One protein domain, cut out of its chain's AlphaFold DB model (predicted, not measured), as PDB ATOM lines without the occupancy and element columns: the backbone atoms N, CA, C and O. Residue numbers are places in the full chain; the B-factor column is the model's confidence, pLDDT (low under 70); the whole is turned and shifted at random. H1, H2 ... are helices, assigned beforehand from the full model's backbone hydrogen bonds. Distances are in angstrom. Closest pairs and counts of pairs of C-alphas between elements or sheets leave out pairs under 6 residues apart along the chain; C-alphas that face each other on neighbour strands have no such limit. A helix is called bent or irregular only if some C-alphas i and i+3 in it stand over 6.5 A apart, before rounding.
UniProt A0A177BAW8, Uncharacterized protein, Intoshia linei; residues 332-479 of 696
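What this domain is: This is residues 332 to 479 of the 696 residues of an uncharacterized protein of Intoshia linei (UniProt A0A177BAW8). Two long helices, H2 and H3, lie side by side as a hairpin, and a cluster of H4, H5 and H6 is built onto the far half of H3. H1 folds back on the beginning of H2, H8 packs on the later part of H6, and residues 361 to 373 stick out at one end. The printed part has 148 residues with eight named helices, H1 to H8 in chain order, and no named strand; the class is all helix, and the packing is mostly aligned. It is only just compact, close to loose, with a radius of gyration of the C-alphas of 17.6 A and spans of 57 by 40 by 24 A.

Where its parts are: H2, the longest helix, holds residues 342 to 364 and measures 33.0 A, from C-alpha 342 at (145.797, 134.218, 171.171) to C-alpha 364 at (135.973, 108.674, 152.680). H3 is residues 376 to 396, 30.9 A. H1 is residues 332 to 338, H4 400 to 410, and H7 461 to 464. H5, residues 416 to 432, is 26.2 A long and only just irregular, with C-alphas 417 and 420 6.9 A apart. H6, residues 438 to 453, is 22.0 A long. H8, residues 473 to 479, is irregular, with C-alphas 476 and 479 7.2 A apart, and its last C-alpha, C-alpha 479, is at (165.944, 139.957, 148.632).

How they stand to each other: H2 and H3 form a hairpin and touch at a shallow tilt of 12 degrees, closest at the C-alphas of Val 353 and Gly 379, 5.0 A. H1 and H2 form another, with residues 342 to 349 alone of H2 touching H1; the C-alphas of Val 333 and Cys 345 are closest, 5.1 A. H3 and H4 are hubs, touching three helices each, and form a hairpin closest at Ala 391 and Ser 403, C-alphas 4.7 A apart. H5 touches H4 at a steep tilt of 50 degrees, closest at the C-alphas of Gly 400 and Ile 425, 5.2 A. H6 touches H4 at a steep tilt of 58 degrees, closest at the C-alphas of Cys 408 and Leu 447, 6.8 A. H6 touches H8, closest at the C-alphas of Tyr 452 and Asn 474, 4.8 A. H7 touches no helix. Every O i to N i+4 pair is within hydrogen-bond range in H1, H2 and H6, against 16 of 17 in H3, 6 of 7 in H4, 10 of 13 in H5 and 0 of 3 in H8, where 3 of 4 O i to N i+3 pairs are within range; H7 is too short for an O i to N i+4 pair.

The domain as a whole: The C-alphas farthest apart, those of Val 368 and Leu 435, are 58.5 A apart. The printed part has no cut, and the link from H2 to H3 is long. Mean pLDDT of the printed part is 73.1; residues 337, 349, 352 to 382 and 458 to 472 are under 70.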
ATOM      1  N   ALA A 332     133.558 131.108 169.427       72.25
ATOM      2  CA  ALA A 332     134.517 131.135 170.529       72.25
ATOM      3  C   ALA A 332     135.910 131.609 170.082       72.25
ATOM      4  O   ALA A 332     136.507 132.443 170.763       72.25
ATOM      5  N   VAL A 333     136.409 131.155 168.923       71.44
ATOM      6  CA  VAL A 333     137.683 131.626 168.346       71.44
ATOM      7  C   VAL A 333     137.643 133.139 168.088       71.44
ATOM      8  O   VAL A 333     138.574 133.841 168.487       71.44
ATOM      9  N   LYS A 334     136.547 133.668 167.519       72.06
ATOM     10  CA  LYS A 334     136.371 135.122 167.295       72.06
ATOM     11  C   LYS A 334     136.436 135.919 168.596       72.06
ATOM     12  O   LYS A 334     137.084 136.961 168.645       72.06
ATOM     13  N   VAL A 335     135.809 135.413 169.658       75.12
ATOM     14  CA  VAL A 335     135.801 136.068 170.974       75.12
ATOM     15  C   VAL A 335     137.168 135.973 171.664       75.12
ATOM     16  O   VAL A 335     137.612 136.935 172.290       75.12
ATOM     17  N   TYR A 336     137.885 134.850 171.540       76.88
ATOM     18  CA  TYR A 336     139.261 134.762 172.044       76.88
ATOM     19  C   TYR A 336     140.192 135.733 171.312       76.88
ATOM     20  O   TYR A 336     141.013 136.374 171.968       76.88
ATOM     21  N   ALA A 337     140.035 135.886 169.993       69.69
ATOM     22  CA  ALA A 337     140.788 136.856 169.202       69.69
ATOM     23  C   ALA A 337     140.486 138.304 169.627       69.69
ATOM     24  O   ALA A 337     141.417 139.065 169.881       69.69
ATOM     25  N   SER A 338     139.210 138.674 169.802       75.62
ATOM     26  CA  SER A 338     138.840 140.025 170.261       75.62
ATOM     27  C   SER A 338     139.347 140.337 171.670       75.62
ATOM     28  O   SER A 338     139.681 141.479 171.970       75.62
ATOM     29  N   ASN A 339     139.438 139.322 172.532       78.19
ATOM     30  CA  ASN A 339     139.957 139.456 173.894       78.19
ATOM     31  C   ASN A 339     141.495 139.373 173.965       78.19
ATOM     32  O   ASN A 339     142.047 139.388 175.066       78.19
ATOM     33  N   GLY A 340     142.194 139.225 172.831       74.00
ATOM     34  CA  GLY A 340     143.652 139.073 172.773       74.00
ATOM     35  C   GLY A 340     144.186 137.759 173.361       74.00
ATOM     36  O   GLY A 340     145.381 137.640 173.622       74.00
ATOM     37  N   GLN A 341     143.328 136.758 173.590       79.12
ATOM     38  CA  GLN A 341     143.703 135.448 174.140       79.12
ATOM     39  C   GLN A 341     144.190 134.505 173.028       79.12
ATOM     40  O   GLN A 341     143.581 133.467 172.748       79.12
ATOM     41  N   TRP A 342     145.300 134.871 172.385       78.12
ATOM     42  CA  TRP A 342     145.797 134.218 171.171       78.12
ATOM     43  C   TRP A 342     146.182 132.745 171.363       78.12
ATOM     44  O   TRP A 342     145.830 131.919 170.531       78.12
ATOM     45  N   ASP A 343     146.799 132.357 172.484       78.88
ATOM     46  CA  ASP A 343     147.149 130.945 172.724       78.88
ATOM     47  C   ASP A 343     145.925 130.021 172.792       78.88
ATOM     48  O   ASP A 343     145.970 128.883 172.320       78.88
ATOM     49  N   LYS A 344     144.817 130.495 173.378       78.44
ATOM     50  CA  LYS A 344     143.557 129.737 173.413       78.44
ATOM     51  C   LYS A 344     142.905 129.704 172.033       78.44
ATOM     52  O   LYS A 344     142.449 128.643 171.614       78.44
ATOM     53  N   CYS A 345     142.927 130.838 171.332       77.88
ATOM     54  CA  CYS A 345     142.462 130.981 169.955       77.88
ATOM     55  C   CYS A 345     143.153 129.969 169.026       77.88
ATOM     56  O   CYS A 345     142.479 129.159 168.390       77.88
ATOM     57  N   PHE A 346     144.488 129.927 169.027       74.69
ATOM     58  CA  PHE A 346     145.258 129.035 168.162       74.69
ATOM     59  C   PHE A 346     145.095 127.562 168.526       74.69
ATOM     60  O   PHE A 346     144.850 126.753 167.639       74.69
ATOM     61  N   LYS A 347     145.134 127.200 169.818       78.38
ATOM     62  CA  LYS A 347     144.890 125.809 170.245       78.38
ATOM     63  C   LYS A 347     143.507 125.313 169.829       78.38
ATOM     64  O   LYS A 347     143.355 124.153 169.450       78.38
ATOM     65  N   LEU A 348     142.491 126.171 169.921       75.12
ATOM     66  CA  LEU A 348     141.143 125.826 169.492       75.12
ATOM     67  C   LEU A 348     141.061 125.708 167.966       75.12
ATOM     68  O   LEU A 348     140.533 124.715 167.470       75.12
ATOM     69  N   ALA A 349     141.647 126.650 167.228       69.69
ATOM     70  CA  ALA A 349     141.697 126.609 165.770       69.69
ATOM     71  C   ALA A 349     142.459 125.372 165.247       69.69
ATOM     72  O   ALA A 349     141.983 124.696 164.339       69.69
ATOM     73  N   GLU A 350     143.581 124.990 165.867       71.69
ATOM     74  CA  GLU A 350     144.299 123.742 165.567       71.69
ATOM     75  C   GLU A 350     143.430 122.507 165.819       71.69
ATOM     76  O   GLU A 350     143.350 121.621 164.963       71.69
ATOM     77  N   ARG A 351     142.733 122.449 166.965       73.38
ATOM     78  CA  ARG A 351     141.786 121.362 167.268       73.38
ATOM     79  C   ARG A 351     140.679 121.271 166.222       73.38
ATOM     80  O   ARG A 351     140.356 120.163 165.801       73.38
ATOM     81  N   MET A 352     140.143 122.403 165.767       67.88
ATOM     82  CA  MET A 352     139.140 122.442 164.696       67.88
ATOM     83  C   MET A 352     139.708 121.911 163.373       67.88
ATOM     84  O   MET A 352     139.063 121.089 162.723       67.88
ATOM     85  N   VAL A 353     140.938 122.286 163.000       65.56
ATOM     86  CA  VAL A 353     141.609 121.757 161.795       65.56
ATOM     87  C   VAL A 353     141.828 120.243 161.895       65.56
ATOM     88  O   VAL A 353     141.613 119.523 160.919       65.56
ATOM     89  N   ILE A 354     142.247 119.737 163.059       65.44
ATOM     90  CA  ILE A 354     142.434 118.296 163.296       65.44
ATOM     91  C   ILE A 354     141.093 117.559 163.207       65.44
ATOM     92  O   ILE A 354     141.008 116.533 162.532       65.44
ATOM     93  N   PHE A 355     140.038 118.094 163.828       61.56
ATOM     94  CA  PHE A 355     138.692 117.520 163.769       61.56
ATOM     95  C   PHE A 355     138.169 117.437 162.329       61.56
ATOM     96  O   PHE A 355     137.681 116.386 161.919       61.56
ATOM     97  N   LEU A 356     138.352 118.498 161.532       60.00
ATOM     98  CA  LEU A 356     137.974 118.525 160.114       60.00
ATOM     99  C   LEU A 356     138.782 117.533 159.260       60.00
ATOM    100  O   LEU A 356     138.238 116.930 158.338       60.00
ATOM    101  N   LYS A 357     140.068 117.311 159.568       58.66
ATOM    102  CA  LYS A 357     140.875 116.266 158.905       58.66
ATOM    103  C   LYS A 357     140.363 114.858 159.222       58.66
ATOM    104  O   LYS A 357     140.264 114.027 158.319       58.66
ATOM    105  N   LEU A 358     140.031 114.595 160.488       57.25
ATOM    106  CA  LEU A 358     139.534 113.295 160.951       57.25
ATOM    107  C   LEU A 358     138.126 112.993 160.417       57.25
ATOM    108  O   LEU A 358     137.860 111.869 159.988       57.25
ATOM    109  N   SER A 359     137.233 113.986 160.381       53.25
ATOM    110  CA  SER A 359     135.892 113.824 159.808       53.25
ATOM    111  C   SER A 359     135.959 113.523 158.306       53.25
ATOM    112  O   SER A 359     135.296 112.589 157.850       53.25
ATOM    113  N   HIS A 360     136.840 114.198 157.556       50.62
ATOM    114  CA  HIS A 360     137.085 113.893 156.141       50.62
ATOM    115  C   HIS A 360     137.616 112.464 155.925       50.62
ATOM    116  O   HIS A 360     137.123 111.762 155.043       50.62
ATOM    117  N   GLN A 361     138.575 111.995 156.735       48.12
ATOM    118  CA  GLN A 361     139.089 110.617 156.641       48.12
ATOM    119  C   GLN A 361     138.017 109.560 156.954       48.12
ATOM    120  O   GLN A 361     137.953 108.518 156.298       48.12
ATOM    121  N   THR A 362     137.131 109.837 157.914       43.12
ATOM    122  CA  THR A 362     136.048 108.918 158.301       43.12
ATOM    123  C   THR A 362     134.929 108.872 157.248       43.12
ATOM    124  O   THR A 362     134.333 107.823 157.020       43.12
ATOM    125  N   LEU A 363     134.667 109.978 156.544       43.44
ATOM    126  CA  LEU A 363     133.663 110.055 155.471       43.44
ATOM    127  C   LEU A 363     134.109 109.349 154.179       43.44
ATOM    128  O   LEU A 363     133.288 108.707 153.519       43.44
ATOM    129  N   VAL A 364     135.409 109.375 153.854       45.09
ATOM    130  CA  VAL A 364     135.973 108.674 152.680       45.09
ATOM    131  C   VAL A 364     135.809 107.149 152.780       45.09
ATOM    132  O   VAL A 364     135.634 106.485 151.762       45.09
ATOM    133  N   THR A 365     135.766 106.583 153.991       40.19
ATOM    134  CA  THR A 365     135.560 105.133 154.190       40.19
ATOM    135  C   THR A 365     134.090 104.696 154.163       40.19
ATOM    136  O   THR A 365     133.826 103.505 154.014       40.19
ATOM    137  N   LYS A 366     133.121 105.623 154.256       41.22
ATOM    138  CA  LYS A 366     131.687 105.289 154.368       41.22
ATOM    139  C   LYS A 366     130.795 105.649 153.175       41.22
ATOM    140  O   LYS A 366     129.637 105.254 153.204       41.22
ATOM    141  N   LYS A 367     131.279 106.320 152.115       35.75
ATOM    142  CA  LYS A 367     130.474 106.653 150.906       35.75
ATOM    143  C   LYS A 367     129.074 107.224 151.242       35.75
ATOM    144  O   LYS A 367     128.092 106.919 150.575       35.75
ATOM    145  N   VAL A 368     128.970 108.057 152.279       34.84
ATOM    146  CA  VAL A 368     127.720 108.758 152.600       34.84
ATOM    147  C   VAL A 368     127.874 110.215 152.184       34.84
ATOM    148  O   VAL A 368     128.654 110.963 152.764       34.84
ATOM    149  N   SER A 369     127.124 110.606 151.160       34.25
ATOM    150  CA  SER A 369     126.909 111.993 150.765       34.25
ATOM    151  C   SER A 369     125.970 112.664 151.770       34.25
ATOM    152  O   SER A 369     124.758 112.468 151.710       34.25
ATOM    153  N   ILE A 370     126.528 113.445 152.700       32.41
ATOM    154  CA  ILE A 370     125.782 114.431 153.494       32.41
ATOM    155  C   ILE A 370     126.319 115.816 153.137       32.41
ATOM    156  O   ILE A 370     127.523 116.062 153.140       32.41
ATOM    157  N   SER A 371     125.389 116.704 152.814       33.09
ATOM    158  CA  SER A 371     125.555 118.083 152.368       33.09
ATOM    159  C   SER A 371     125.943 119.043 153.501       33.09
ATOM    160  O   SER A 371     125.154 119.918 153.843       33.09
ATOM    161  N   ASN A 372     127.139 118.909 154.079       35.38
ATOM    162  CA  ASN A 372     127.714 119.962 154.925       35.38
ATOM    163  C   ASN A 372     129.057 120.419 154.339       35.38
ATOM    164  O   ASN A 372     130.045 119.689 154.366       35.38
ATOM    165  N   ASN A 373     129.042 121.636 153.788       36.22
ATOM    166  CA  ASN A 373     130.147 122.366 153.163       36.22
ATOM    167  C   ASN A 373     131.262 122.719 154.165       36.22
ATOM    168  O   ASN A 373     131.414 123.881 154.529       36.22
ATOM    169  N   TYR A 374     132.038 121.743 154.626       38.72
ATOM    170  CA  TYR A 374     133.271 122.020 155.367       38.72
ATOM    171  C   TYR A 374     134.407 121.207 154.764       38.72
ATOM    172  O   TYR A 374     134.670 120.074 155.171       38.72
ATOM    173  N   ASN A 375     135.071 121.785 153.765       43.00
ATOM    174  CA  ASN A 375     136.250 121.178 153.169       43.00
ATOM    175  C   ASN A 375     137.451 121.366 154.110       43.00
ATOM    176  O   ASN A 375     137.585 122.371 154.807       43.00
ATOM    177  N   CYS A 376     138.399 120.424 154.101       42.12
ATOM    178  CA  CYS A 376     139.663 120.553 154.846       42.12
ATOM    179  C   CYS A 376     140.462 121.834 154.479       42.12
ATOM    180  O   CYS A 376     141.308 122.280 155.261       42.12
ATOM    181  N   SER A 377     140.204 122.425 153.305       48.69
ATOM    182  CA  SER A 377     140.717 123.738 152.886       48.69
ATOM    183  C   SER A 377     140.255 124.867 153.807       48.69
ATOM    184  O   SER A 377     141.056 125.730 154.161       48.69
ATOM    185  N   ASP A 378     139.005 124.817 154.261       55.06
ATOM    186  CA  ASP A 378     138.339 125.915 154.964       55.06
ATOM    187  C   ASP A 378     138.888 126.053 156.391       55.06
ATOM    188  O   ASP A 378     139.088 127.158 156.886       55.06
ATOM    189  N   GLY A 379     139.259 124.930 157.021       55.72
ATOM    190  CA  GLY A 379     139.919 124.918 158.330       55.72
ATOM    191  C   GLY A 379     141.346 125.481 158.309       55.72
ATOM    192  O   GLY A 379     141.721 126.247 159.196       55.72
ATOM    193  N   LYS A 380     142.148 125.152 157.283       61.44
ATOM    194  CA  LYS A 380     143.490 125.747 157.104       61.44
ATOM    195  C   LYS A 380     143.400 127.243 156.806       61.44
ATOM    196  O   LYS A 380     144.197 128.013 157.334       61.44
ATOM    197  N   HIS A 381     142.430 127.636 155.986       65.94
ATOM    198  CA  HIS A 381     142.169 129.031 155.664       65.94
ATOM    199  C   HIS A 381     141.754 129.825 156.910       65.94
ATOM    200  O   HIS A 381     142.335 130.869 157.184       65.94
ATOM    201  N   MET A 382     140.844 129.284 157.727       66.56
ATOM    202  CA  MET A 382     140.404 129.908 158.978       66.56
ATOM    203  C   MET A 382     141.564 130.105 159.969       66.56
ATOM    204  O   MET A 382     141.750 131.204 160.486       66.56
ATOM    205  N   LEU A 383     142.387 129.076 160.210       71.00
ATOM    206  CA  LEU A 383     143.579 129.212 161.061       71.00
ATOM    207  C   LEU A 383     144.545 130.267 160.496       71.00
ATOM    208  O   LEU A 383     145.032 131.117 161.241       71.00
ATOM    209  N   GLY A 384     144.777 130.252 159.181       73.81
ATOM    210  CA  GLY A 384     145.623 131.233 158.504       73.81
ATOM    211  C   GLY A 384     145.117 132.673 158.643       73.81
ATOM    212  O   GLY A 384     145.916 133.586 158.866       73.81
ATOM    213  N   GLN A 385     143.800 132.887 158.591       76.75
ATOM    214  CA  GLN A 385     143.183 134.196 158.818       76.75
ATOM    215  C   GLN A 385     143.462 134.712 160.233       76.75
ATOM    216  O   GLN A 385     143.919 135.842 160.387       76.75
ATOM    217  N   TYR A 386     143.270 133.892 161.272       74.88
ATOM    218  CA  TYR A 386     143.531 134.333 162.649       74.88
ATOM    219  C   TYR A 386     145.017 134.550 162.943       74.88
ATOM    220  O   TYR A 386     145.348 135.483 163.673       74.88
ATOM    221  N   ILE A 387     145.912 133.750 162.351       80.50
ATOM    222  CA  ILE A 387     147.365 133.992 162.412       80.50
ATOM    223  C   ILE A 387     147.683 135.371 161.829       80.50
ATOM    224  O   ILE A 387     148.392 136.155 162.454       80.50
ATOM    225  N   THR A 388     147.103 135.690 160.672       81.81
ATOM    226  CA  THR A 388     147.287 136.981 159.997       81.81
ATOM    227  C   THR A 388     146.758 138.142 160.842       81.81
ATOM    228  O   THR A 388     147.448 139.143 161.007       81.81
ATOM    229  N   ILE A 389     145.558 138.010 161.420       81.50
ATOM    230  CA  ILE A 389     144.958 139.044 162.280       81.50
ATOM    231  C   ILE A 389     145.811 139.272 163.536       81.50
ATOM    232  O   ILE A 389     146.067 140.416 163.901       81.50
ATOM    233  N   CYS A 390     146.282 138.199 164.178       80.69
ATOM    234  CA  CYS A 390     147.173 138.285 165.335       80.69
ATOM    235  C   CYS A 390     148.487 138.991 164.979       80.69
ATOM    236  O   CYS A 390     148.887 139.937 165.654       80.69
ATOM    237  N   ALA A 391     149.124 138.579 163.883       83.12
ATOM    238  CA  ALA A 391     150.368 139.170 163.412       83.12
ATOM    239  C   ALA A 391     150.213 140.653 163.036       83.12
ATOM    240  O   ALA A 391     151.073 141.455 163.397       83.12
ATOM    241  N   ASN A 392     149.111 141.034 162.379       84.88
ATOM    242  CA  ASN A 392     148.776 142.435 162.099       84.88
ATOM    243  C   ASN A 392     148.604 143.234 163.397       84.88
ATOM    244  O   ASN A 392     149.204 144.293 163.543       84.88
ATOM    245  N   SER A 393     147.862 142.694 164.370       81.44
ATOM    246  CA  SER A 393     147.680 143.316 165.688       81.44
ATOM    247  C   SER A 393     149.002 143.541 166.431       81.44
ATOM    248  O   SER A 393     149.101 144.494 167.205       81.44
ATOM    249  N   LEU A 394     149.987 142.657 166.265       83.62
ATOM    250  CA  LEU A 394     151.313 142.807 166.871       83.62
ATOM    251  C   LEU A 394     152.147 143.862 166.137       83.62
ATOM    252  O   LEU A 394     152.822 144.663 166.779       83.62
ATOM    253  N   ILE A 395     152.033 143.935 164.810       86.12
ATOM    254  CA  ILE A 395     152.705 144.957 163.998       86.12
ATOM    255  C   ILE A 395     152.150 146.357 164.262       86.12
ATOM    256  O   ILE A 395     152.929 147.301 164.352       86.12
ATOM    257  N   GLU A 396     150.839 146.498 164.471       85.75
ATOM    258  CA  GLU A 396     150.224 147.760 164.913       85.75
ATOM    259  C   GLU A 396     150.761 148.235 166.273       85.75
ATOM    260  O   GLU A 396     150.809 149.433 166.534       85.75
ATOM    261  N   LYS A 397     151.201 147.306 167.131       83.19
ATOM    262  CA  LYS A 397     151.866 147.598 168.414       83.19
ATOM    263  C   LYS A 397     153.383 147.774 168.285       83.19
ATOM    264  O   LYS A 397     154.073 147.853 169.295       83.19
ATOM    265  N   GLU A 398     153.893 147.800 167.057       83.75
ATOM    266  CA  GLU A 398     155.313 147.815 166.709       83.75
ATOM    267  C   GLU A 398     156.148 146.649 167.276       83.75
ATOM    268  O   GLU A 398     157.368 146.781 167.435       83.75
ATOM    269  N   ASP A 399     155.515 145.510 167.560       84.38
ATOM    270  CA  ASP A 399     156.185 144.294 168.024       84.38
ATOM    271  C   ASP A 399     156.404 143.321 166.855       84.38
ATOM    272  O   ASP A 399     155.678 142.342 166.645       84.38
ATOM    273  N   GLY A 400     157.407 143.639 166.032       86.00
ATOM    274  CA  GLY A 400     157.768 142.822 164.875       86.00
ATOM    275  C   GLY A 400     158.303 141.437 165.247       86.00
ATOM    276  O   GLY A 400     158.051 140.474 164.522       86.00
ATOM    277  N   ILE A 401     159.005 141.315 166.379       88.75
ATOM    278  CA  ILE A 401     159.644 140.062 166.806       88.75
ATOM    279  C   ILE A 401     158.580 139.042 167.202       88.75
ATOM    280  O   ILE A 401     158.605 137.922 166.693       88.75
ATOM    281  N   GLU A 402     157.614 139.418 168.043       84.56
ATOM    282  CA  GLU A 402     156.556 138.486 168.444       84.56
ATOM    283  C   GLU A 402     155.696 138.083 167.237       84.56
ATOM    284  O   GLU A 402     155.349 136.911 167.072       84.56
ATOM    285  N   SER A 403     155.446 139.020 166.313       86.12
ATOM    286  CA  SER A 403     154.762 138.741 165.042       86.12
ATOM    287  C   SER A 403     155.504 137.691 164.198       86.12
ATOM    288  O   SER A 403     154.898 136.737 163.703       86.12
ATOM    289  N   LEU A 404     156.836 137.789 164.094       88.38
ATOM    290  CA  LEU A 404     157.676 136.767 163.458       88.38
ATOM    291  C   LEU A 404     157.572 135.414 164.178       88.38
ATOM    292  O   LEU A 404     157.414 134.377 163.524       88.38
ATOM    293  N   MET A 405     157.623 135.410 165.511       85.38
ATOM    294  CA  MET A 405     157.567 134.183 166.311       85.38
ATOM    295  C   MET A 405     156.240 133.436 166.145       85.38
ATOM    296  O   MET A 405     156.241 132.201 166.090       85.38
ATOM    297  N   VAL A 406     155.123 134.151 165.961       84.31
ATOM    298  CA  VAL A 406     153.817 133.555 165.630       84.31
ATOM    299  C   VAL A 406     153.905 132.726 164.341       84.31
ATOM    300  O   VAL A 406     153.490 131.563 164.335       84.31
ATOM    301  N   PHE A 407     154.510 133.254 163.272       85.25
ATOM    302  CA  PHE A 407     154.686 132.506 162.016       85.25
ATOM    303  C   PHE A 407     155.709 131.369 162.129       85.25
ATOM    304  O   PHE A 407     155.563 130.332 161.475       85.25
ATOM    305  N   CYS A 408     156.736 131.520 162.968       82.88
ATOM    306  CA  CYS A 408     157.668 130.432 163.262       82.88
ATOM    307  C   CYS A 408     156.978 129.266 163.987       82.88
ATOM    308  O   CYS A 408     157.279 128.111 163.678       82.88
ATOM    309  N   LYS A 409     156.047 129.562 164.904       82.12
ATOM    310  CA  LYS A 409     155.330 128.581 165.733       82.12
ATOM    311  C   LYS A 409     154.191 127.886 164.985       82.12
ATOM    312  O   LYS A 409     154.136 126.659 164.990       82.12
ATOM    313  N   TYR A 410     153.308 128.647 164.339       77.75
ATOM    314  CA  TYR A 410     152.079 128.114 163.730       77.75
ATOM    315  C   TYR A 410     152.187 127.868 162.216       77.75
ATOM    316  O   TYR A 410     151.340 127.189 161.637       77.75
ATOM    317  N   GLY A 411     153.255 128.352 161.574       80.50
ATOM    318  CA  GLY A 411     153.507 128.178 160.144       80.50
ATOM    319  C   GLY A 411     153.113 129.385 159.293       80.50
ATOM    320  O   GLY A 411     152.470 130.323 159.756       80.50
ATOM    321  N   ILE A 412     153.544 129.366 158.026       81.94
ATOM    322  CA  ILE A 412     153.322 130.464 157.076       81.94
ATOM    323  C   ILE A 412     151.926 130.406 156.456       81.94
ATOM    324  O   ILE A 412     151.355 129.328 156.281       81.94
ATOM    325  N   VAL A 413     151.426 131.569 156.043       82.94
ATOM    326  CA  VAL A 413     150.154 131.722 155.328       82.94
ATOM    327  C   VAL A 413     150.426 132.367 153.966       82.94
ATOM    328  O   VAL A 413     150.767 133.549 153.894       82.94
ATOM    329  N   THR A 414     150.303 131.598 152.884       79.69
ATOM    330  CA  THR A 414     150.646 131.992 151.500       79.69
ATOM    331  C   THR A 414     149.481 132.678 150.773       79.69
ATOM    332  O   THR A 414     149.067 132.264 149.692       79.69
ATOM    333  N   MET A 415     148.929 133.731 151.384       75.81
ATOM    334  CA  MET A 415     147.878 134.569 150.786       75.81
ATOM    335  C   MET A 415     148.476 135.867 150.235       75.81
ATOM    336  O   MET A 415     149.333 136.481 150.874       75.81
ATOM    337  N   THR A 416     148.023 136.305 149.060       75.81
ATOM    338  CA  THR A 416     148.510 137.524 148.378       75.81
ATOM    339  C   THR A 416     148.307 138.789 149.214       75.81
ATOM    340  O   THR A 416     149.179 139.658 149.246       75.81
ATOM    341  N   GLU A 417     147.207 138.861 149.963       78.69
ATOM    342  CA  GLU A 417     146.895 139.949 150.901       78.69
ATOM    343  C   GLU A 417     147.976 140.118 151.985       78.69
ATOM    344  O   GLU A 417     148.283 141.236 152.405       78.69
ATOM    345  N   ASN A 418     148.645 139.024 152.364       84.75
ATOM    346  CA  ASN A 418     149.632 139.000 153.444       84.75
ATOM    347  C   ASN A 418     151.026 139.466 153.009       84.75
ATOM    348  O   ASN A 418     151.909 139.619 153.852       84.75
ATOM    349  N   ILE A 419     151.260 139.724 151.717       86.12
ATOM    350  CA  ILE A 419     152.575 140.171 151.231       86.12
ATOM    351  C   ILE A 419     152.992 141.472 151.925       86.12
ATOM    352  O   ILE A 419     154.141 141.605 152.343       86.12
ATOM    353  N   LYS A 420     152.058 142.418 152.093       89.06
ATOM    354  CA  LYS A 420     152.323 143.684 152.796       89.06
ATOM    355  C   LYS A 420     152.690 143.452 154.262       89.06
ATOM    356  O   LYS A 420     153.623 144.084 154.742       89.06
ATOM    357  N   LEU A 421     152.017 142.513 154.930       90.00
ATOM    358  CA  LEU A 421     152.314 142.126 156.310       90.00
ATOM    359  C   LEU A 421     153.736 141.565 156.436       90.00
ATOM    360  O   LEU A 421     154.498 142.038 157.270       90.00
ATOM    361  N   TYR A 422     154.141 140.625 155.579       91.19
ATOM    362  CA  TYR A 422     155.505 140.078 155.631       91.19
ATOM    363  C   TYR A 422     156.578 141.150 155.405       91.19
ATOM    364  O   TYR A 422     157.590 141.161 156.106       91.19
ATOM    365  N   LYS A 423     156.348 142.084 154.474       91.75
ATOM    366  CA  LYS A 423     157.247 143.230 154.263       91.75
ATOM    367  C   LYS A 423     157.304 144.147 155.489       91.75
ATOM    368  O   LYS A 423     158.390 144.573 155.867       91.75
ATOM    369  N   ALA A 424     156.165 144.404 156.133       90.75
ATOM    370  CA  ALA A 424     156.089 145.212 157.349       90.75
ATOM    371  C   ALA A 424     156.798 144.549 158.545       90.75
ATOM    372  O   ALA A 424     157.511 145.231 159.274       90.75
ATOM    373  N   ILE A 425     156.666 143.224 158.710       92.81
ATOM    374  CA  ILE A 425     157.399 142.449 159.728       92.81
ATOM    375  C   ILE A 425     158.903 142.621 159.538       92.81
ATOM    376  O   ILE A 425     159.615 142.907 160.498       92.81
ATOM    377  N   PHE A 426     159.383 142.480 158.301       93.75
ATOM    378  CA  PHE A 426     160.797 142.674 158.003       93.75
ATOM    379  C   PHE A 426     161.252 144.096 158.331       93.75
ATOM    380  O   PHE A 426     162.204 144.245 159.085       93.75
ATOM    381  N   ALA A 427     160.554 145.124 157.839       91.06
ATOM    382  CA  ALA A 427     160.921 146.519 158.084       91.06
ATOM    383  C   ALA A 427     160.993 146.848 159.589       91.06
ATOM    384  O   ALA A 427     162.009 147.359 160.053       91.06
ATOM    385  N   ASN A 428     159.978 146.456 160.367       90.94
ATOM    386  CA  ASN A 428     159.929 146.708 161.810       90.94
ATOM    387  C   ASN A 428     161.085 146.025 162.562       90.94
ATOM    388  O   ASN A 428     161.714 146.620 163.438       90.94
ATOM    389  N   ILE A 429     161.412 144.779 162.193       91.88
ATOM    390  CA  ILE A 429     162.539 144.066 162.799       91.88
ATOM    391  C   ILE A 429     163.862 144.697 162.374       91.88
ATOM    392  O   ILE A 429     164.727 144.899 163.220       91.88
ATOM    393  N   ILE A 430     164.037 145.030 161.093       90.50
ATOM    394  CA  ILE A 430     165.270 145.645 160.600       90.50
ATOM    395  C   ILE A 430     165.530 146.988 161.275       90.50
ATOM    396  O   ILE A 430     166.683 147.284 161.544       90.50
ATOM    397  N   GLU A 431     164.521 147.768 161.644       85.38
ATOM    398  CA  GLU A 431     164.738 149.007 162.403       85.38
ATOM    399  C   GLU A 431     165.303 148.770 163.813       85.38
ATOM    400  O   GLU A 431     166.055 149.600 164.312       85.38
ATOM    401  N   LYS A 432     164.988 147.638 164.456       84.38
ATOM    402  CA  LYS A 432     165.301 147.390 165.880       84.38
ATOM    403  C   LYS A 432     166.365 146.314 166.118       84.38
ATOM    404  O   LYS A 432     166.893 146.205 167.220       84.38
ATOM    405  N   VAL A 433     166.664 145.480 165.123       87.19
ATOM    406  CA  VAL A 433     167.511 144.293 165.300       87.19
ATOM    407  C   VAL A 433     168.982 144.660 165.483       87.19
ATOM    408  O   VAL A 433     169.583 145.351 164.653       87.19
ATOM    409  N   GLU A 434     169.577 144.115 166.541       85.44
ATOM    410  CA  GLU A 434     171.016 144.157 166.770       85.44
ATOM    411  C   GLU A 434     171.762 143.231 165.798       85.44
ATOM    412  O   GLU A 434     171.359 142.093 165.532       85.44
ATOM    413  N   LEU A 435     172.918 143.685 165.313       86.12
ATOM    414  CA  LEU A 435     173.739 142.945 164.350       86.12
ATOM    415  C   LEU A 435     174.184 141.559 164.846       86.12
ATOM    416  O   LEU A 435     174.311 140.641 164.037       86.12
ATOM    417  N   LYS A 436     174.384 141.403 166.160       87.62
ATOM    418  CA  LYS A 436     174.853 140.160 166.793       87.62
ATOM    419  C   LYS A 436     173.737 139.162 167.113       87.62
ATOM    420  O   LYS A 436     174.029 138.024 167.469       87.62
ATOM    421  N   ASN A 437     172.464 139.547 167.000       91.44
ATOM    422  CA  ASN A 437     171.358 138.689 167.424       91.44
ATOM    423  C   ASN A 437     171.062 137.587 166.395       91.44
ATOM    424  O   ASN A 437     170.169 137.707 165.553       91.44
ATOM    425  N   TYR A 438     171.814 136.488 166.477       93.00
ATOM    426  CA  TYR A 438     171.675 135.348 165.572       93.00
ATOM    427  C   TYR A 438     170.249 134.783 165.528       93.00
ATOM    428  O   TYR A 438     169.750 134.468 164.446       93.00
ATOM    429  N   GLY A 439     169.579 134.673 166.681       92.81
ATOM    430  CA  GLY A 439     168.261 134.045 166.788       92.81
ATOM    431  C   GLY A 439     167.212 134.713 165.897       92.81
ATOM    432  O   GLY A 439     166.507 134.026 165.153       92.81
ATOM    433  N   ILE A 440     167.164 136.050 165.902       93.44
ATOM    434  CA  ILE A 440     166.220 136.820 165.077       93.44
ATOM    435  C   ILE A 440     166.564 136.685 163.589       93.44
ATOM    436  O   ILE A 440     165.685 136.389 162.779       93.44
ATOM    437  N   TRP A 441     167.841 136.831 163.218       94.88
ATOM    438  CA  TRP A 441     168.276 136.685 161.824       94.88
ATOM    439  C   TRP A 441     167.995 135.282 161.269       94.88
ATOM    440  O   TRP A 441     167.514 135.134 160.144       94.88
ATOM    441  N   ALA A 442     168.228 134.237 162.067       94.19
ATOM    442  CA  ALA A 442     167.937 132.857 161.695       94.19
ATOM    443  C   ALA A 442     166.426 132.593 161.554       94.19
ATOM    444  O   ALA A 442     166.014 131.858 160.644       94.19
ATOM    445  N   ALA A 443     165.598 133.202 162.411       93.62
ATOM    446  CA  ALA A 443     164.139 133.128 162.331       93.62
ATOM    447  C   ALA A 443     163.606 133.827 161.067       93.62
ATOM    448  O   ALA A 443     162.862 133.203 160.304       93.62
ATOM    449  N   LEU A 444     164.069 135.050 160.777       94.88
ATOM    450  CA  LEU A 444     163.771 135.775 159.535       94.88
ATOM    451  C   LEU A 444     164.174 134.959 158.303       94.88
ATOM    452  O   LEU A 444     163.359 134.733 157.406       94.88
ATOM    453  N   ARG A 445     165.406 134.432 158.292       95.00
ATOM    454  CA  ARG A 445     165.923 133.581 157.210       95.00
ATOM    455  C   ARG A 445     165.008 132.390 156.974       95.00
ATOM    456  O   ARG A 445     164.676 132.086 155.835       95.00
ATOM    457  N   THR A 446     164.580 131.723 158.042       93.25
ATOM    458  CA  THR A 446     163.704 130.551 157.950       93.25
ATOM    459  C   THR A 446     162.318 130.917 157.417       93.25
ATOM    460  O   THR A 446     161.784 130.183 156.584       93.25
ATOM    461  N   LEU A 447     161.738 132.034 157.868       93.56
ATOM    462  CA  LEU A 447     160.440 132.522 157.397       93.56
ATOM    463  C   LEU A 447     160.486 132.851 155.899       93.56
ATOM    464  O   LEU A 447     159.713 132.291 155.120       93.56
ATOM    465  N   PHE A 448     161.418 133.714 155.489       93.44
ATOM    466  CA  PHE A 448     161.517 134.162 154.100       93.44
ATOM    467  C   PHE A 448     161.984 133.057 153.155       93.44
ATOM    468  O   PHE A 448     161.503 132.998 152.028       93.44
ATOM    469  N   PHE A 449     162.810 132.111 153.615       91.94
ATOM    470  CA  PHE A 449     163.130 130.910 152.840       91.94
ATOM    471  C   PHE A 449     161.887 130.057 152.559       91.94
ATOM    472  O   PHE A 449     161.684 129.597 151.435       91.94
ATOM    473  N   LYS A 450     161.025 129.855 153.566       90.44
ATOM    474  CA  LYS A 450     159.764 129.120 153.389       90.44
ATOM    475  C   LYS A 450     158.822 129.849 152.421       90.44
ATOM    476  O   LYS A 450     158.241 129.201 151.560       90.44
ATOM    477  N   LEU A 451     158.707 131.176 152.512       89.31
ATOM    478  CA  LEU A 451     157.902 131.974 151.573       89.31
ATOM    479  C   LEU A 451     158.456 131.899 150.143       89.31
ATOM    480  O   LEU A 451     157.701 131.638 149.208       89.31
ATOM    481  N   TYR A 452     159.774 132.033 149.985       87.25
ATOM    482  CA  TYR A 452     160.472 131.941 148.703       87.25
ATOM    483  C   TYR A 452     160.303 130.565 148.027       87.25
ATOM    484  O   TYR A 452     160.055 130.485 146.823       87.25
ATOM    485  N   THR A 453     160.372 129.476 148.797       87.12
ATOM    486  CA  THR A 453     160.273 128.097 148.274       87.12
ATOM    487  C   THR A 453     158.846 127.553 148.158       87.12
ATOM    488  O   THR A 453     158.640 126.526 147.515       87.12
ATOM    489  N   SER A 454     157.851 128.210 148.759       84.00
ATOM    490  CA  SER A 454     156.473 127.700 148.810       84.00
ATOM    491  C   SER A 454     155.765 127.689 147.451       84.00
ATOM    492  O   SER A 454     155.652 128.706 146.785       84.00
ATOM    493  N   THR A 455     155.203 126.556 147.041       76.69
ATOM    494  CA  THR A 455     154.412 126.445 145.797       76.69
ATOM    495  C   THR A 455     152.931 126.787 145.976       76.69
ATOM    496  O   THR A 455     152.194 126.851 144.998       76.69
ATOM    497  N   ASP A 456     152.498 127.023 147.215       70.44
ATOM    498  CA  ASP A 456     151.090 127.020 147.636       70.44
ATOM    499  C   ASP A 456     150.430 128.414 147.623       70.44
ATOM    500  O   ASP A 456     149.492 128.677 148.379       70.44
ATOM    501  N   TRP A 457     150.931 129.347 146.814       73.12
ATOM    502  CA  TRP A 457     150.317 130.673 146.684       73.12
ATOM    503  C   TRP A 457     148.981 130.587 145.932       73.12
ATOM    504  O   TRP A 457     148.852 129.838 144.963       73.12
ATOM    505  N   SER A 458     147.972 131.343 146.384       63.78
ATOM    506  CA  SER A 458     146.609 131.302 145.829       63.78
ATOM    507  C   SER A 458     146.555 131.625 144.319       63.78
ATOM    508  O   SER A 458     147.324 132.442 143.805       63.78
ATOM    509  N   GLN A 459     145.639 130.978 143.578       53.81
ATOM    510  CA  GLN A 459     145.536 131.065 142.106       53.81
ATOM    511  C   GLN A 459     145.070 132.436 141.568       53.81
ATOM    512  O   GLN A 459     145.333 132.742 140.405       53.81
ATOM    513  N   GLU A 460     144.465 133.286 142.405       48.62
ATOM    514  CA  GLU A 460     144.107 134.686 142.083       48.62
ATOM    515  C   GLU A 460     145.341 135.576 141.828       48.62
ATOM    516  O   GLU A 460     145.240 136.700 141.341       48.62
ATOM    517  N   SER A 461     146.543 135.054 142.090       46.59
ATOM    518  CA  SER A 461     147.830 135.708 141.836       46.59
ATOM    519  C   SER A 461     148.094 136.077 140.369       46.59
ATOM    520  O   SER A 461     148.893 136.982 140.125       46.59
ATOM    521  N   LYS A 462     147.439 135.434 139.390       46.62
ATOM    522  CA  LYS A 462     147.714 135.651 137.955       46.62
ATOM    523  C   LYS A 462     147.334 137.038 137.427       46.62
ATOM    524  O   LYS A 462     147.973 137.487 136.481       46.62
ATOM    525  N   GLU A 463     146.369 137.735 138.027       45.59
ATOM    526  CA  GLU A 463     145.973 139.074 137.554       45.59
ATOM    527  C   GLU A 463     146.948 140.179 138.005       45.59
ATOM    528  O   GLU A 463     147.249 141.088 137.227       45.59
ATOM    529  N   ILE A 464     147.537 140.062 139.204       48.44
ATOM    530  CA  ILE A 464     148.524 141.031 139.735       48.44
ATOM    531  C   ILE A 464     149.856 140.961 138.957       48.44
ATOM    532  O   ILE A 464     150.567 141.959 138.832       48.44
ATOM    533  N   LEU A 465     150.174 139.798 138.377       49.03
ATOM    534  CA  LEU A 465     151.399 139.511 137.614       49.03
ATOM    535  C   LEU A 465     151.468 140.195 136.230       49.03
ATOM    536  O   LEU A 465     152.478 140.070 135.544       49.03
ATOM    537  N   SER A 466     150.437 140.933 135.809       48.00
ATOM    538  CA  SER A 466     150.391 141.586 134.488       48.00
ATOM    539  C   SER A 466     151.163 142.915 134.392       48.00
ATOM    540  O   SER A 466     151.349 143.424 133.289       48.00
ATOM    541  N   SER A 467     151.640 143.476 135.513       49.91
ATOM    542  CA  SER A 467     152.248 144.821 135.557       49.91
ATOM    543  C   SER A 467     153.742 144.867 135.912       49.91
ATOM    544  O   SER A 467     154.362 145.921 135.790       49.91
ATOM    545  N   SER A 468     154.354 143.753 136.321       46.38
ATOM    546  CA  SER A 468     155.782 143.694 136.664       46.38
ATOM    547  C   SER A 468     156.405 142.412 136.119       46.38
ATOM    548  O   SER A 468     155.770 141.365 136.140       46.38
ATOM    549  N   SER A 469     157.645 142.477 135.630       48.03
ATOM    550  CA  SER A 469     158.395 141.402 134.947       48.03
ATOM    551  C   SER A 469     158.698 140.146 135.797       48.03
ATOM    552  O   SER A 469     159.626 139.388 135.508       48.03
ATOM    553  N   ILE A 470     157.956 139.923 136.880       54.53
ATOM    554  CA  ILE A 470     158.126 138.843 137.845       54.53
ATOM    555  C   ILE A 470     157.285 137.655 137.378       54.53
ATOM    556  O   ILE A 470     156.071 137.733 137.285       54.53
ATOM    557  N   THR A 471     157.934 136.528 137.090       55.19
ATOM    558  CA  THR A 471     157.271 135.308 136.590       55.19
ATOM    559  C   THR A 471     156.586 134.488 137.684       55.19
ATOM    560  O   THR A 471     155.623 133.788 137.396       55.19
ATOM    561  N   ASN A 472     157.060 134.593 138.932       68.94
ATOM    562  CA  ASN A 472     156.551 133.867 140.099       68.94
ATOM    563  C   ASN A 472     156.501 134.801 141.314       68.94
ATOM    564  O   ASN A 472     157.523 135.389 141.669       68.94
ATOM    565  N   ILE A 473     155.352 134.873 141.993       72.88
ATOM    566  CA  ILE A 473     155.122 135.786 143.127       72.88
ATOM    567  C   ILE A 473     156.129 135.597 144.274       72.88
ATOM    568  O   ILE A 473     156.549 136.562 144.906       72.88
ATOM    569  N   ASN A 474     156.613 134.370 144.480       78.25
ATOM    570  CA  ASN A 474     157.554 134.035 145.550       78.25
ATOM    571  C   ASN A 474     158.900 134.749 145.416       78.25
ATOM    572  O   ASN A 474     159.569 134.987 146.420       78.25
ATOM    573  N   LYS A 475     159.305 135.095 144.184       82.25
ATOM    574  CA  LYS A 475     160.585 135.771 143.922       82.25
ATOM    575  C   LYS A 475     160.640 137.167 144.542       82.25
ATOM    576  O   LYS A 475     161.725 137.670 144.793       82.25
ATOM    577  N   ILE A 476     159.490 137.757 144.884       86.19
ATOM    578  CA  ILE A 476     159.416 139.016 145.643       86.19
ATOM    579  C   ILE A 476     160.145 138.896 146.994       86.19
ATOM    580  O   ILE A 476     160.678 139.885 147.488       86.19
ATOM    581  N   PHE A 477     160.186 137.699 147.587       90.06
ATOM    582  CA  PHE A 477     160.822 137.449 148.884       90.06
ATOM    583  C   PHE A 477     162.310 137.089 148.794       90.06
ATOM    584  O   PHE A 477     162.944 136.905 149.830       90.06
ATOM    585  N   GLU A 478     162.881 137.005 147.591       89.38
ATOM    586  CA  GLU A 478     164.291 136.657 147.387       89.38
ATOM    587  C   GLU A 478     165.254 137.654 148.067       89.38
ATOM    588  O   GLU A 478     166.093 137.194 148.845       89.38
ATOM    589  N   PRO A 479     165.098 138.990 147.922       90.44
ATOM    590  CA  PRO A 479     165.944 139.957 148.632       90.44
ATOM    591  C   PRO A 479     165.840 139.840 150.161       90.44
ATOM    592  O   PRO A 479     166.847 139.810 150.863       90.44
TER     593      PRO A 479